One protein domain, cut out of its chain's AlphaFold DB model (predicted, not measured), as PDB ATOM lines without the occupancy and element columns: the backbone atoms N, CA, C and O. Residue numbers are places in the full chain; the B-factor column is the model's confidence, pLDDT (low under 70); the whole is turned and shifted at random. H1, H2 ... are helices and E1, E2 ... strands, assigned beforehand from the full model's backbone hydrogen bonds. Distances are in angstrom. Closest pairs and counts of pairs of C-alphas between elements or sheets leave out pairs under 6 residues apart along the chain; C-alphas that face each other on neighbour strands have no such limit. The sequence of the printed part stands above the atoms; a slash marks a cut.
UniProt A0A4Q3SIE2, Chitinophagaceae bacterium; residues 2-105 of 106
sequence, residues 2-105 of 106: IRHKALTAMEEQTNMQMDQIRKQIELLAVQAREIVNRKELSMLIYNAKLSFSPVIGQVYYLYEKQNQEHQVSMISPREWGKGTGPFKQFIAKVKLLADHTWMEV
ATOM      1  N   ILE A   2     221.155 253.525 227.824       72.69
ATOM      2  CA  ILE A   2     220.588 253.987 226.530       72.69
ATOM      3  C   ILE A   2     220.006 252.839 225.683       72.69
ATOM      4  O   ILE A   2     218.885 252.937 225.203       72.69
ATOM      5  N   ARG A   3     220.723 251.712 225.577       77.94
ATOM      6  CA  ARG A   3     220.280 250.532 224.813       77.94
ATOM      7  C   ARG A   3     218.968 249.927 225.321       77.94
ATOM      8  O   ARG A   3     218.141 249.531 224.519       77.94
ATOM      9  N   HIS A   4     218.773 249.878 226.639       80.94
ATOM     10  CA  HIS A   4     217.546 249.339 227.231       80.94
ATOM     11  C   HIS A   4     216.346 250.248 226.939       80.94
ATOM     12  O   HIS A   4     215.329 249.766 226.465       80.94
ATOM     13  N   LYS A   5     216.510 251.574 227.088       83.00
ATOM     14  CA  LYS A   5     215.476 252.556 226.721       83.00
ATOM     15  C   LYS A   5     215.109 252.498 225.233       83.00
ATOM     16  O   LYS A   5     213.937 252.589 224.897       83.00
ATOM     17  N   ALA A   6     216.100 252.325 224.354       88.69
ATOM     18  CA  ALA A   6     215.868 252.185 222.917       88.69
ATOM     19  C   ALA A   6     215.104 250.896 222.565       88.69
ATOM     20  O   ALA A   6     214.225 250.929 221.713       88.69
ATOM     21  N   LEU A   7     215.406 249.778 223.238       90.50
ATOM     22  CA  LEU A   7     214.690 248.511 223.050       90.50
ATOM     23  C   LEU A   7     213.232 248.609 223.517       90.50
ATOM     24  O   LEU A   7     212.343 248.233 222.764       90.50
ATOM     25  N   THR A   8     212.977 249.187 224.693       93.56
ATOM     26  CA  THR A   8     211.607 249.388 225.196       93.56
ATOM     27  C   THR A   8     210.787 250.290 224.274       93.56
ATOM     28  O   THR A   8     209.666 249.943 223.921       93.56
ATOM     29  N   ALA A   9     211.357 251.406 223.806       93.12
ATOM     30  CA  ALA A   9     210.670 252.294 222.864       93.12
ATOM     31  C   ALA A   9     210.340 251.592 221.532       93.12
ATOM     32  O   ALA A   9     209.274 251.808 220.957       93.12
ATOM     33  N   MET A  10     211.237 250.726 221.051       94.19
ATOM     34  CA  MET A  10     211.005 249.920 219.850       94.19
ATOM     35  C   MET A  10     209.883 248.890 220.058       94.19
ATOM     36  O   MET A  10     209.051 248.711 219.168       94.19
ATOM     37  N   GLU A  11     209.832 248.223 221.214       96.00
ATOM     38  CA  GLU A  11     208.756 247.286 221.572       96.00
ATOM     39  C   GLU A  11     207.398 247.993 221.669       96.00
ATOM     40  O   GLU A  11     206.422 247.535 221.075       96.00
ATOM     41  N   GLU A  12     207.335 249.145 222.343       96.06
ATOM     42  CA  GLU A  12     206.128 249.977 222.423       96.06
ATOM     43  C   GLU A  12     205.644 250.394 221.030       96.06
ATOM     44  O   GLU A  12     204.463 250.241 220.707       96.06
ATOM     45  N   GLN A  13     206.555 250.853 220.166       97.19
ATOM     46  CA  GLN A  13     206.235 251.213 218.786       97.19
ATOM     47  C   GLN A  13     205.713 250.020 217.981       97.19
ATOM     48  O   GLN A  13     204.723 250.154 217.258       97.19
ATOM     49  N   THR A  14     206.350 248.860 218.125       97.06
ATOM     50  CA  THR A  14     205.932 247.627 217.447       97.06
ATOM     51  C   THR A  14     204.522 247.236 217.884       97.06
ATOM     52  O   THR A  14     203.667 246.980 217.038       97.06
ATOM     53  N   ASN A  15     204.235 247.274 219.187       97.62
ATOM     54  CA  ASN A  15     202.908 246.975 219.721       97.62
ATOM     55  C   ASN A  15     201.850 247.942 219.179       97.62
ATOM     56  O   ASN A  15     200.798 247.497 218.727       97.62
ATOM     57  N   MET A  16     202.141 249.246 219.143       98.00
ATOM     58  CA  MET A  16     201.228 250.240 218.566       98.00
ATOM     59  C   MET A  16     200.929 249.969 217.085       98.00
ATOM     60  O   MET A  16     199.775 250.067 216.667       98.00
ATOM     61  N   GLN A  17     201.942 249.613 216.289       97.94
ATOM     62  CA  GLN A  17     201.766 249.297 214.867       97.94
ATOM     63  C   GLN A  17     200.962 248.010 214.658       97.94
ATOM     64  O   GLN A  17     200.064 247.975 213.816       97.94
ATOM     65  N   MET A  18     201.221 246.972 215.455       98.38
ATOM     66  CA  MET A  18     200.442 245.733 215.409       98.38
ATOM     67  C   MET A  18     198.972 245.979 215.753       98.38
ATOM     68  O   MET A  18     198.080 245.434 215.101       98.38
ATOM     69  N   ASP A  19     198.704 246.859 216.716       98.50
ATOM     70  CA  ASP A  19     197.341 247.208 217.103       98.50
ATOM     71  C   ASP A  19     196.608 248.008 216.010       98.50
ATOM     72  O   ASP A  19     195.406 247.832 215.796       98.50
ATOM     73  N   GLN A  20     197.326 248.851 215.260       98.44
ATOM     74  CA  GLN A  20     196.791 249.516 214.067       98.44
ATOM     75  C   GLN A  20     196.436 248.510 212.966       98.44
ATOM     76  O   GLN A  20     195.341 248.591 212.405       98.44
ATOM     77  N   ILE A  21     197.317 247.545 212.685       98.50
ATOM     78  CA  ILE A  21     197.068 246.487 211.692       98.50
ATOM     79  C   ILE A  21     195.835 245.669 212.085       98.50
ATOM     80  O   ILE A  21     194.963 245.434 211.247       98.50
ATOM     81  N   ARG A  22     195.700 245.296 213.365       98.56
ATOM     82  CA  ARG A  22     194.520 244.575 213.867       98.56
ATOM     83  C   ARG A  22     193.224 245.337 213.580       98.56
ATOM     84  O   ARG A  22     192.292 244.757 213.030       98.56
ATOM     85  N   LYS A  23     193.179 246.639 213.882       98.50
ATOM     86  CA  LYS A  23     192.005 247.490 213.607       98.50
ATOM     87  C   LYS A  23     191.673 247.562 212.116       98.50
ATOM     88  O   LYS A  23     190.501 247.566 211.751       98.50
ATOM     89  N   GLN A  24     192.685 247.603 211.248       98.62
ATOM     90  CA  GLN A  24     192.471 247.585 209.798       98.62
ATOM     91  C   GLN A  24     191.887 246.248 209.328       98.62
ATOM     92  O   GLN A  24     190.961 246.244 208.524       98.62
ATOM     93  N   ILE A  25     192.369 245.122 209.859       98.50
ATOM     94  CA  ILE A  25     191.820 243.794 209.548       98.50
ATOM     95  C   ILE A  25     190.363 243.688 210.009       98.50
ATOM     96  O   ILE A  25     189.520 243.195 209.263       98.50
ATOM     97  N   GLU A  26     190.047 244.183 211.206       98.44
ATOM     98  CA  GLU A  26     188.671 244.214 211.718       98.44
ATOM     99  C   GLU A  26     187.755 245.041 210.815       98.44
ATOM    100  O   GLU A  26     186.669 244.583 210.457       98.44
ATOM    101  N   LEU A  27     188.215 246.214 210.374       98.44
ATOM    102  CA  LEU A  27     187.484 247.041 209.419       98.44
ATOM    103  C   LEU A  27     187.249 246.305 208.092       98.44
ATOM    104  O   LEU A  27     186.122 246.282 207.602       98.44
ATOM    105  N   LEU A  28     188.277 245.664 207.534       98.62
ATOM    106  CA  LEU A  28     188.156 244.884 206.298       98.62
ATOM    107  C   LEU A  28     187.169 243.721 206.452       98.62
ATOM    108  O   LEU A  28     186.385 243.453 205.543       98.62
ATOM    109  N   ALA A  29     187.166 243.045 207.603       98.31
ATOM    110  CA  ALA A  29     186.230 241.959 207.886       98.31
ATOM    111  C   ALA A  29     184.775 242.454 207.942       98.31
ATOM    112  O   ALA A  29     183.876 241.781 207.429       98.31
ATOM    113  N   VAL A  30     184.538 243.635 208.524       98.00
ATOM    114  CA  VAL A  30     183.219 244.289 208.519       98.00
ATOM    115  C   VAL A  30     182.808 244.646 207.091       98.00
ATOM    116  O   VAL A  30     181.729 244.245 206.659       98.00
ATOM    117  N   GLN A  31     183.686 245.295 206.325       97.69
ATOM    118  CA  GLN A  31     183.417 245.672 204.933       97.69
ATOM    119  C   GLN A  31     183.102 244.455 204.052       97.69
ATOM    120  O   GLN A  31     182.153 244.477 203.268       97.69
ATOM    121  N   ALA A  32     183.848 243.358 204.202       98.19
ATOM    122  CA  ALA A  32     183.582 242.117 203.479       98.19
ATOM    123  C   ALA A  32     182.193 241.550 203.813       98.19
ATOM    124  O   ALA A  32     181.469 241.115 202.916       98.19
ATOM    125  N   ARG A  33     181.791 241.594 205.090       96.94
ATOM    126  CA  ARG A  33     180.460 241.152 205.528       96.94
ATOM    127  C   ARG A  33     179.352 242.020 204.940       96.94
ATOM    128  O   ARG A  33     178.359 241.482 204.466       96.94
ATOM    129  N   GLU A  34     179.528 243.337 204.917       95.38
ATOM    130  CA  GLU A  34     178.566 244.261 204.305       95.38
ATOM    131  C   GLU A  34     178.374 243.980 202.809       95.38
ATOM    132  O   GLU A  34     177.243 243.974 202.320       95.38
ATOM    133  N   ILE A  35     179.456 243.677 202.085       95.44
ATOM    134  CA  ILE A  35     179.402 243.295 200.666       95.44
ATOM    135  C   ILE A  35     178.596 242.003 200.473       95.44
ATOM    136  O   ILE A  35     177.743 241.936 199.583       95.44
ATOM    137  N   VAL A  36     178.835 240.983 201.305       96.62
ATOM    138  CA  VAL A  36     178.089 239.714 201.257       96.62
ATOM    139  C   VAL A  36     176.609 239.938 201.563       96.62
ATOM    140  O   VAL A  36     175.764 239.542 200.762       96.62
ATOM    141  N   ASN A  37     176.290 240.657 202.641       95.00
ATOM    142  CA  ASN A  37     174.911 240.966 203.020       95.00
ATOM    143  C   ASN A  37     174.176 241.723 201.905       95.00
ATOM    144  O   ASN A  37     173.029 241.413 201.585       95.00
ATOM    145  N   ARG A  38     174.842 242.690 201.261       96.38
ATOM    146  CA  ARG A  38     174.285 243.445 200.128       96.38
ATOM    147  C   ARG A  38     173.967 242.539 198.941       96.38
ATOM    148  O   ARG A  38     172.915 242.694 198.316       96.38
ATOM    149  N   LYS A  39     174.849 241.583 198.628       96.25
ATOM    150  CA  LYS A  39     174.604 240.572 197.590       96.25
ATOM    151  C   LYS A  39     173.389 239.714 197.947       96.25
ATOM    152  O   LYS A  39     172.509 239.544 197.107       96.25
ATOM    153  N   GLU A  40     173.329 239.190 199.167       96.56
ATOM    154  CA  GLU A  40     172.240 238.323 199.637       96.56
ATOM    155  C   GLU A  40     170.886 239.035 199.624       96.56
ATOM    156  O   GLU A  40     169.930 238.522 199.041       96.56
ATOM    157  N   LEU A  41     170.826 240.258 200.156       96.31
ATOM    158  CA  LEU A  41     169.630 241.097 200.116       96.31
ATOM    159  C   LEU A  41     169.190 241.390 198.677       96.31
ATOM    160  O   LEU A  41     168.004 241.314 198.358       96.31
ATOM    161  N   SER A  42     170.139 241.700 197.792       97.00
ATOM    162  CA  SER A  42     169.832 241.951 196.383       97.00
ATOM    163  C   SER A  42     169.237 240.711 195.718       97.00
ATOM    164  O   SER A  42     168.221 240.827 195.040       97.00
ATOM    165  N   MET A  43     169.809 239.522 195.945       96.88
ATOM    166  CA  MET A  43     169.258 238.262 195.427       96.88
ATOM    167  C   MET A  43     167.848 237.998 195.967       96.88
ATOM    168  O   MET A  43     166.963 237.622 195.201       96.88
ATOM    169  N   LEU A  44     167.616 238.234 197.261       95.81
ATOM    170  CA  LEU A  44     166.295 238.101 197.875       95.81
ATOM    171  C   LEU A  44     165.264 239.007 197.192       95.81
ATOM    172  O   LEU A  44     164.175 238.550 196.854       95.81
ATOM    173  N   ILE A  45     165.614 240.272 196.954       96.25
ATOM    174  CA  ILE A  45     164.721 241.245 196.317       96.25
ATOM    175  C   ILE A  45     164.492 240.920 194.841       96.25
ATOM    176  O   ILE A  45     163.361 241.021 194.377       96.25
ATOM    177  N   TYR A  46     165.515 240.483 194.104       95.12
ATOM    178  CA  TYR A  46     165.345 240.057 192.712       95.12
ATOM    179  C   TYR A  46     164.460 238.812 192.566       95.12
ATOM    180  O   TYR A  46     163.790 238.664 191.547       95.12
ATOM    181  N   ASN A  47     164.411 237.958 193.591       94.81
ATOM    182  CA  ASN A  47     163.495 236.818 193.663       94.81
ATOM    183  C   ASN A  47     162.112 237.183 194.241       94.81
ATOM    184  O   ASN A  47     161.193 236.364 194.206       94.81
ATOM    185  N   ALA A  48     161.949 238.385 194.798       94.44
ATOM    186  CA  ALA A  48     160.686 238.856 195.347       94.44
ATOM    187  C   ALA A  48     159.733 239.320 194.234       94.44
ATOM    188  O   ALA A  48     160.136 239.718 193.142       94.44
ATOM    189  N   LYS A  49     158.431 239.349 194.531       92.50
ATOM    190  CA  LYS A  49     157.446 239.947 193.622       92.50
ATOM    191  C   LYS A  49     157.586 241.472 193.635       92.50
ATOM    192  O   LYS A  49     157.388 242.099 194.677       92.50
ATOM    193  N   LEU A  50     157.840 242.068 192.471       93.56
ATOM    194  CA  LEU A  50     157.786 243.515 192.244       93.56
ATOM    195  C   LEU A  50     156.604 243.834 191.321       93.56
ATOM    196  O   LEU A  50     156.524 243.330 190.205       93.56
ATOM    197  N   SER A  51     155.669 244.663 191.786       91.94
ATOM    198  CA  SER A  51     154.505 245.109 190.997       91.94
ATOM    199  C   SER A  51     154.713 246.481 190.346       91.94
ATOM    200  O   SER A  51     153.748 247.120 189.938       91.94
ATOM    201  N   PHE A  52     155.956 246.960 190.310       93.88
ATOM    202  CA  PHE A  52     156.349 248.268 189.797       93.88
ATOM    203  C   PHE A  52     157.815 248.250 189.348       93.88
ATOM    204  O   PHE A  52     158.580 247.373 189.751       93.88
ATOM    205  N   SER A  53     158.213 249.248 188.558       95.00
ATOM    206  CA  SER A  53     159.614 249.481 188.191       95.00
ATOM    207  C   SER A  53     160.307 250.324 189.270       95.00
ATOM    208  O   SER A  53     159.920 251.479 189.464       95.00
ATOM    209  N   PRO A  54     161.289 249.776 190.010       95.81
ATOM    210  CA  PRO A  54     161.985 250.522 191.047       95.81
ATOM    211  C   PRO A  54     162.905 251.581 190.430       95.81
ATOM    212  O   PRO A  54     163.472 251.389 189.356       95.81
ATOM    213  N   VAL A  55     163.060 252.705 191.125       97.44
ATOM    214  CA  VAL A  55     163.849 253.856 190.677       97.44
ATOM    215  C   VAL A  55     165.102 253.974 191.535       97.44
ATOM    216  O   VAL A  55     165.046 253.874 192.763       97.44
ATOM    217  N   ILE A  56     166.247 254.196 190.887       97.81
ATOM    218  CA  ILE A  56     167.531 254.401 191.564       97.81
ATOM    219  C   ILE A  56     167.407 255.549 192.571       97.81
ATOM    220  O   ILE A  56     166.848 256.606 192.284       97.81
ATOM    221  N   GLY A  57     167.947 255.341 193.767       97.12
ATOM    222  CA  GLY A  57     167.942 256.319 194.846       97.12
ATOM    223  C   GLY A  57     166.656 256.345 195.673       97.12
ATOM    224  O   GLY A  57     166.652 256.995 196.719       97.12
ATOM    225  N   GLN A  58     165.602 255.634 195.265       97.38
ATOM    226  CA  GLN A  58     164.352 255.574 196.018       97.38
ATOM    227  C   GLN A  58     164.362 254.470 197.071       97.38
ATOM    228  O   GLN A  58     165.054 253.453 196.942       97.38
ATOM    229  N   VAL A  59     163.590 254.713 198.129       97.56
ATOM    230  CA  VAL A  59     163.405 253.798 199.253       97.56
ATOM    231  C   VAL A  59     162.090 253.047 199.094       97.56
ATOM    232  O   VAL A  59     161.070 253.618 198.720       97.56
ATOM    233  N   TYR A  60     162.134 251.766 199.426       97.38
ATOM    234  CA  TYR A  60     161.031 250.827 199.374       97.38
ATOM    235  C   TYR A  60     161.039 249.946 200.626       97.38
ATOM    236  O   TYR A  60     161.944 250.018 201.461       97.38
ATOM    237  N   TYR A  61     160.027 249.099 200.756       96.25
ATOM    238  CA  TYR A  61     159.807 248.280 201.942       96.25
ATOM    239  C   TYR A  61     159.619 246.824 201.530       96.25
ATOM    240  O   TYR A  61     158.737 246.502 200.733       96.25
ATOM    241  N   LEU A  62     160.476 245.951 202.054       96.69
ATOM    242  CA  LEU A  62     160.436 244.514 201.826       96.69
ATOM    243  C   LEU A  62     159.567 243.841 202.890       96.69
ATOM    244  O   LEU A  62     159.732 244.083 204.088       96.69
ATOM    245  N   TYR A  63     158.676 242.965 202.443       95.81
ATOM    246  CA  TYR A  63     157.757 242.220 203.293       95.81
ATOM    247  C   TYR A  63     157.787 240.726 202.987       95.81
ATOM    248  O   TYR A  63     157.998 240.329 201.839       95.81
ATOM    249  N   GLU A  64     157.490 239.914 204.000       95.94
ATOM    250  CA  GLU A  64     157.190 238.486 203.852       95.94
ATOM    251  C   GLU A  64     155.670 238.283 203.874       95.94
ATOM    252  O   GLU A  64     154.957 238.803 204.738       95.94
ATOM    253  N   LYS A  65     155.153 237.513 202.924       94.31
ATOM    254  CA  LYS A  65     153.749 237.104 202.863       94.31
ATOM    255  C   LYS A  65     153.480 235.874 203.727       94.31
ATOM    256  O   LYS A  65     154.383 235.173 204.165       94.31
ATOM    257  N   GLN A  66     152.198 235.569 203.924       92.75
ATOM    258  CA  GLN A  66     151.763 234.369 204.653       92.75
ATOM    259  C   GLN A  66     152.259 233.061 204.008       92.75
ATOM    260  O   GLN A  66     152.490 232.082 204.707       92.75
ATOM    261  N   ASN A  67     152.473 233.054 202.689       93.75
ATOM    262  CA  ASN A  67     153.006 231.923 201.923       93.75
ATOM    263  C   ASN A  67     154.545 231.916 201.815       93.75
ATOM    264  O   ASN A  67     155.069 231.266 200.919       93.75
ATOM    265  N   GLN A  68     155.263 232.651 202.676       91.75
ATOM    266  CA  GLN A  68     156.736 232.775 202.691       91.75
ATOM    267  C   GLN A  68     157.360 233.464 201.462       91.75
ATOM    268  O   GLN A  68     158.577 233.640 201.396       91.75
ATOM    269  N   GLU A  69     156.557 233.909 200.495       95.00
ATOM    270  CA  GLU A  69     157.050 234.739 199.400       95.00
ATOM    271  C   GLU A  69     157.404 236.143 199.889       95.00
ATOM    272  O   GLU A  69     156.763 236.704 200.781       95.00
ATOM    273  N   HIS A  70     158.375 236.755 199.221       96.38
ATOM    274  CA  HIS A  70     158.762 238.131 199.482       96.38
ATOM    275  C   HIS A  70     158.099 239.077 198.478       96.38
ATOM    276  O   HIS A  70     157.903 238.739 197.305       96.38
ATOM    277  N   GLN A  71     157.752 240.282 198.923       95.94
ATOM    278  CA  GLN A  71     157.249 241.346 198.057       95.94
ATOM    279  C   GLN A  71     157.835 242.693 198.464       95.94
ATOM    280  O   GLN A  71     157.866 243.041 199.645       95.94
ATOM    281  N   VAL A  72     158.249 243.467 197.463       96.75
ATOM    282  CA  VAL A  72     158.637 244.865 197.648       96.75
ATOM    283  C   VAL A  72     157.408 245.751 197.460       96.75
ATOM    284  O   VAL A  72     156.610 245.546 196.542       96.75
ATOM    285  N   SER A  73     157.259 246.744 198.327       95.38
ATOM    286  CA  SER A  73     156.172 247.720 198.323       95.38
ATOM    287  C   SER A  73     156.720 249.145 198.396       95.38
ATOM    288  O   SER A  73     157.781 249.390 198.972       95.38
ATOM    289  N   MET A  74     155.964 250.096 197.846       95.25
ATOM    290  CA  MET A  74     156.194 251.533 198.046       95.25
ATOM    291  C   MET A  74     155.636 252.038 199.387       95.25
ATOM    292  O   MET A  74     156.028 253.102 199.847       95.25
ATOM    293  N   ILE A  75     154.723 251.281 200.000       94.25
ATOM    294  CA  ILE A  75     153.996 251.658 201.219       94.25
ATOM    295  C   ILE A  75     154.755 251.137 202.438       94.25
ATOM    296  O   ILE A  75     155.037 249.936 202.498       94.25
ATOM    297  N   SER A  76     155.041 252.015 203.399       94.25
ATOM    298  CA  SER A  76     155.737 251.688 204.647       94.25
ATOM    299  C   SER A  76     154.850 250.954 205.658       94.25
ATOM    300  O   SER A  76     153.624 251.071 205.621       94.25
ATOM    301  N   PRO A  77     155.433 250.259 206.662       92.12
ATOM    302  CA  PRO A  77     154.653 249.591 207.709       92.12
ATOM    303  C   PRO A  77     153.764 250.543 208.517       92.12
ATOM    304  O   PRO A  77     152.785 250.118 209.115       92.12
ATOM    305  N   ARG A  78     154.097 251.837 208.561       90.00
ATOM    306  CA  ARG A  78     153.310 252.835 209.297       90.00
ATOM    307  C   ARG A  78     152.082 253.295 208.515       90.00
ATOM    308  O   ARG A  78     151.088 253.678 209.118       90.00
ATOM    309  N   GLU A  79     152.142 253.238 207.190       90.81
ATOM    310  CA  GLU A  79     151.060 253.677 206.301       90.81
ATOM    311  C   GLU A  79     149.967 252.615 206.123       90.81
ATOM    312  O   GLU A  79     148.847 252.924 205.727       90.81
ATOM    313  N   TRP A  80     150.245 251.365 206.484       87.56
ATOM    314  CA  TRP A  80     149.324 250.232 206.356       87.56
ATOM    315  C   TRP A  80     148.185 250.183 207.396       87.56
ATOM    316  O   TRP A  80     147.467 249.186 207.492       87.56
ATOM    317  N   GLY A  81     147.973 251.242 208.180       78.44
ATOM    318  CA  GLY A  81     146.888 251.359 209.162       78.44
ATOM    319  C   GLY A  81     147.053 250.454 210.392       78.44
ATOM    320  O   GLY A  81     147.258 250.951 211.492       78.44
ATOM    321  N   LYS A  82     146.977 249.125 210.221       71.06
ATOM    322  CA  LYS A  82     147.065 248.112 211.298       71.06
ATOM    323  C   LYS A  82     148.465 247.499 211.497       71.06
ATOM    324  O   LYS A  82     148.578 246.470 212.155       71.06
ATOM    325  N   GLY A  83     149.528 248.081 210.941       72.69
ATOM    326  CA  GLY A  83     150.887 247.522 211.020       72.69
ATOM    327  C   GLY A  83     151.361 246.977 209.677       72.69
ATOM    328  O   GLY A  83     151.416 247.717 208.718       72.69
ATOM    329  N   THR A  84     151.716 245.701 209.540       75.75
ATOM    330  CA  THR A  84     152.376 245.176 208.321       75.75
ATOM    331  C   THR A  84     151.455 244.981 207.106       75.75
ATOM    332  O   THR A  84     151.857 244.340 206.143       75.75
ATOM    333  N   GLY A  85     150.236 245.526 207.098       84.44
ATOM    334  CA  GLY A  85     149.303 245.384 205.974       84.44
ATOM    335  C   GLY A  85     148.872 243.924 205.752       84.44
ATOM    336  O   GLY A  85     148.684 243.200 206.728       84.44
ATOM    337  N   PRO A  86     148.709 243.453 204.496       88.31
ATOM    338  CA  PRO A  86     148.367 242.054 204.202       88.31
ATOM    339  C   PRO A  86     149.547 241.083 204.406       88.31
ATOM    340  O   PRO A  86     149.432 239.891 204.118       88.31
ATOM    341  N   PHE A  87     150.700 241.589 204.845       93.19
ATOM    342  CA  PHE A  87     151.929 240.825 204.977       93.19
ATOM    343  C   PHE A  87     152.054 240.198 206.363       93.19
ATOM    344  O   PHE A  87     151.620 240.766 207.368       93.19
ATOM    345  N   LYS A  88     152.699 239.032 206.408       93.56
ATOM    346  CA  LYS A  88     153.023 238.322 207.646       93.56
ATOM    347  C   LYS A  88     153.949 239.166 208.515       93.56
ATOM    348  O   LYS A  88     153.707 239.287 209.710       93.56
ATOM    349  N   GLN A  89     154.979 239.761 207.911       94.25
ATOM    350  CA  GLN A  89     155.881 240.672 208.607       94.25
ATOM    351  C   GLN A  89     156.598 241.645 207.667       94.25
ATOM    352  O   GLN A  89     156.750 241.397 206.467       94.25
ATOM    353  N   PHE A  90     157.045 242.758 208.244       94.94
ATOM    354  CA  PHE A  90     158.005 243.670 207.634       94.94
ATOM    355  C   PHE A  90     159.420 243.126 207.833       94.94
ATOM    356  O   PHE A  90     159.752 242.702 208.936       94.94
ATOM    357  N   ILE A  91     160.225 243.148 206.771       95.19
ATOM    358  CA  ILE A  91     161.588 242.609 206.777       95.19
ATOM    359  C   ILE A  91     162.610 243.735 206.852       95.19
ATOM    360  O   ILE A  91     163.405 243.770 207.782       95.19
ATOM    361  N   ALA A  92     162.592 244.647 205.879       95.69
ATOM    362  CA  ALA A  92     163.619 245.677 205.770       95.69
ATOM    363  C   ALA A  92     163.132 246.886 204.973       95.69
ATOM    364  O   ALA A  92     162.331 246.773 204.037       95.69
ATOM    365  N   LYS A  93     163.665 248.056 205.317       97.19
ATOM    366  CA  LYS A  93     163.560 249.272 204.513       97.19
ATOM    367  C   LYS A  93     164.776 249.292 203.600       97.19
ATOM    368  O   LYS A  93     165.900 249.185 204.075       97.19
ATOM    369  N   VAL A  94     164.562 249.379 202.294       97.62
ATOM    370  CA  VAL A  94     165.611 249.121 201.302       97.62
ATOM    371  C   VAL A  94     165.697 250.233 200.274       97.62
ATOM    372  O   VAL A  94     164.691 250.842 199.929       97.62
ATOM    373  N   LYS A  95     166.897 250.503 199.770       97.88
ATOM    374  CA  LYS A  95     167.161 251.519 198.749       97.88
ATOM    375  C   LYS A  95     167.810 250.881 197.529       97.88
ATOM    376  O   LYS A  95     168.776 250.130 197.678       97.88
ATOM    377  N   LEU A  96     167.309 251.214 196.340       97.88
ATOM    378  CA  LEU A  96     167.950 250.827 195.084       97.88
ATOM    379  C   LEU A  96     169.137 251.754 194.808       97.88
ATOM    380  O   LEU A  96     168.998 252.979 194.812       97.88
ATOM    381  N   LEU A  97     170.308 251.176 194.568       97.25
ATOM    382  CA  LEU A  97     171.548 251.901 194.309       97.25
ATOM    383  C   LEU A  97     171.848 252.002 192.811       97.25
ATOM    384  O   LEU A  97     171.236 251.328 191.988       97.25
ATOM    385  N   ALA A  98     172.788 252.881 192.453       97.06
ATOM    386  CA  ALA A  98     173.123 253.171 191.055       97.06
ATOM    387  C   ALA A  98     173.697 251.961 190.297       97.06
ATOM    388  O   ALA A  98     173.542 251.854 189.084       97.06
ATOM    389  N   ASP A  99     174.310 251.020 191.012       96.25
ATOM    390  CA  ASP A  99     174.807 249.753 190.472       96.25
ATOM    391  C   ASP A  99     173.739 248.644 190.441       96.25
ATOM    392  O   ASP A  99     174.071 247.471 190.293       96.25
ATOM    393  N   HIS A 100     172.460 249.006 190.581       95.31
ATOM    394  CA  HIS A 100     171.318 248.089 190.577       95.31
ATOM    395  C   HIS A 100     171.355 247.037 191.692       95.31
ATOM    396  O   HIS A 100     170.706 245.997 191.608       95.31
ATOM    397  N   THR A 101     172.080 247.287 192.773       97.12
ATOM    398  CA  THR A 101     171.966 246.475 193.987       97.12
ATOM    399  C   THR A 101     171.087 247.169 195.016       97.12
ATOM    400  O   THR A 101     170.801 248.368 194.934       97.12
ATOM    401  N   TRP A 102     170.664 246.401 196.007       97.50
ATOM    402  CA  TRP A 102     169.817 246.864 197.086       97.50
ATOM    403  C   TRP A 102     170.601 246.916 198.386       97.50
ATOM    404  O   TRP A 102     171.368 246.004 198.690       97.50
ATOM    405  N   MET A 103     170.386 247.973 199.164       96.56
ATOM    406  CA  MET A 103     170.901 248.072 200.527       96.56
ATOM    407  C   MET A 103     169.763 248.282 201.511       96.56
ATOM    408  O   MET A 103     168.800 248.984 201.199       96.56
ATOM    409  N   GLU A 104     169.901 247.719 202.702       96.38
ATOM    410  CA  GLU A 104     169.072 248.103 203.835       96.38
ATOM    411  C   GLU A 104     169.444 249.520 204.283       96.38
ATOM    412  O   GLU A 104     170.612 249.918 204.238       96.38
ATOM    413  N   VAL A 105     168.439 250.299 204.673       95.12
ATOM    414  CA  VAL A 105     168.615 251.637 205.236       95.12
ATOM    415  C   VAL A 105     167.908 251.736 206.592       95.12
ATOM    416  O   VAL A 105     166.863 251.102 206.760       95.12
TER     417      VAL A 105
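What this domain is: This is residues 2 to 105 of the 106 residues of a protein of Chitinophagaceae bacterium (UniProt A0A4Q3SIE2). A small, strongly twisted sheet of four strands makes a compact head at one end of a single very long helix, H1, which covers part of one face of the sheet with its residues 34 to 46. Residues 2 to 33 of H1 stick out from the head as a long arm, which makes the length of the whole, and residues 78 to 83 form a small free loop on the head. The printed part has 104 residues, with one named helix and four named strands in the order H1 E1 E2 E3 E4, and the class is mixed, helices and strands. The sheet runs E2 E1 E3 E4, all antiparallel. The whole is extended, with a radius of gyration of the C-alphas of 23.0 A and spans of 76 by 29 by 22 A.

How they stand to each other: The inner strands of the sheet, E1 with residues 59 to 64 and E3 with residues 89 to 96, are antiparallel neighbours at 149 degrees, with N 60 and O 94 at 2.8 A. E2, residues 70 to 73, is an edge strand and forms a hairpin with E1, with N 63 and O 71 at 2.9 A. E4, residues 102 to 104, is the other edge strand and forms a hairpin with E3, with N 95 and O 103 at 2.8 A. E2 and E4 are apart. H1, residues 2 to 46, is on one face of this sheet, an arrangement in two layers, one of helix and one of strands. Its height over the sheet is 14.8 A, and it lies over E4, slantwise to it at 57 degrees on the local plane. It is only just not over E2 and E3, on each of which 2 of its C-alphas fall. The closest C-alphas of H1 and E4 are those of Ser 42 and Trp 102, 5.0 A apart; those of H1 and E2 are Ile 45 and Val 72, at 7.2 A. H1 and E3 are near each other, with 5 pairs of C-alphas within 10 A. In H1 every O i to N i+4 pair is within hydrogen-bond range. Residues 49 to 50 pair with residues 71 to 72 of E2, parallel.

Where its parts are: E3 is the longest strand, 20.8 A, from C-alpha 89 at (155.881, 240.672, 208.607). E1 measures 17.2 A, E2 10.0 A and E4 6.9 A, with C-alpha 104 at (169.072, 248.103, 203.835). H1 measures 66.3 A, from C-alpha 2 at (220.588, 253.987, 226.530).

The domain as a whole: The two C-alphas farthest apart, those of Ile 2 and Pro 86, are 76.5 A apart. Without the stretches that stand free, the body spans 31 by 22 by 18 A. The links H1 to E1 and E2 to E3 are long. The printed part has no cut, and no printed residue is under 70 in pLDDT.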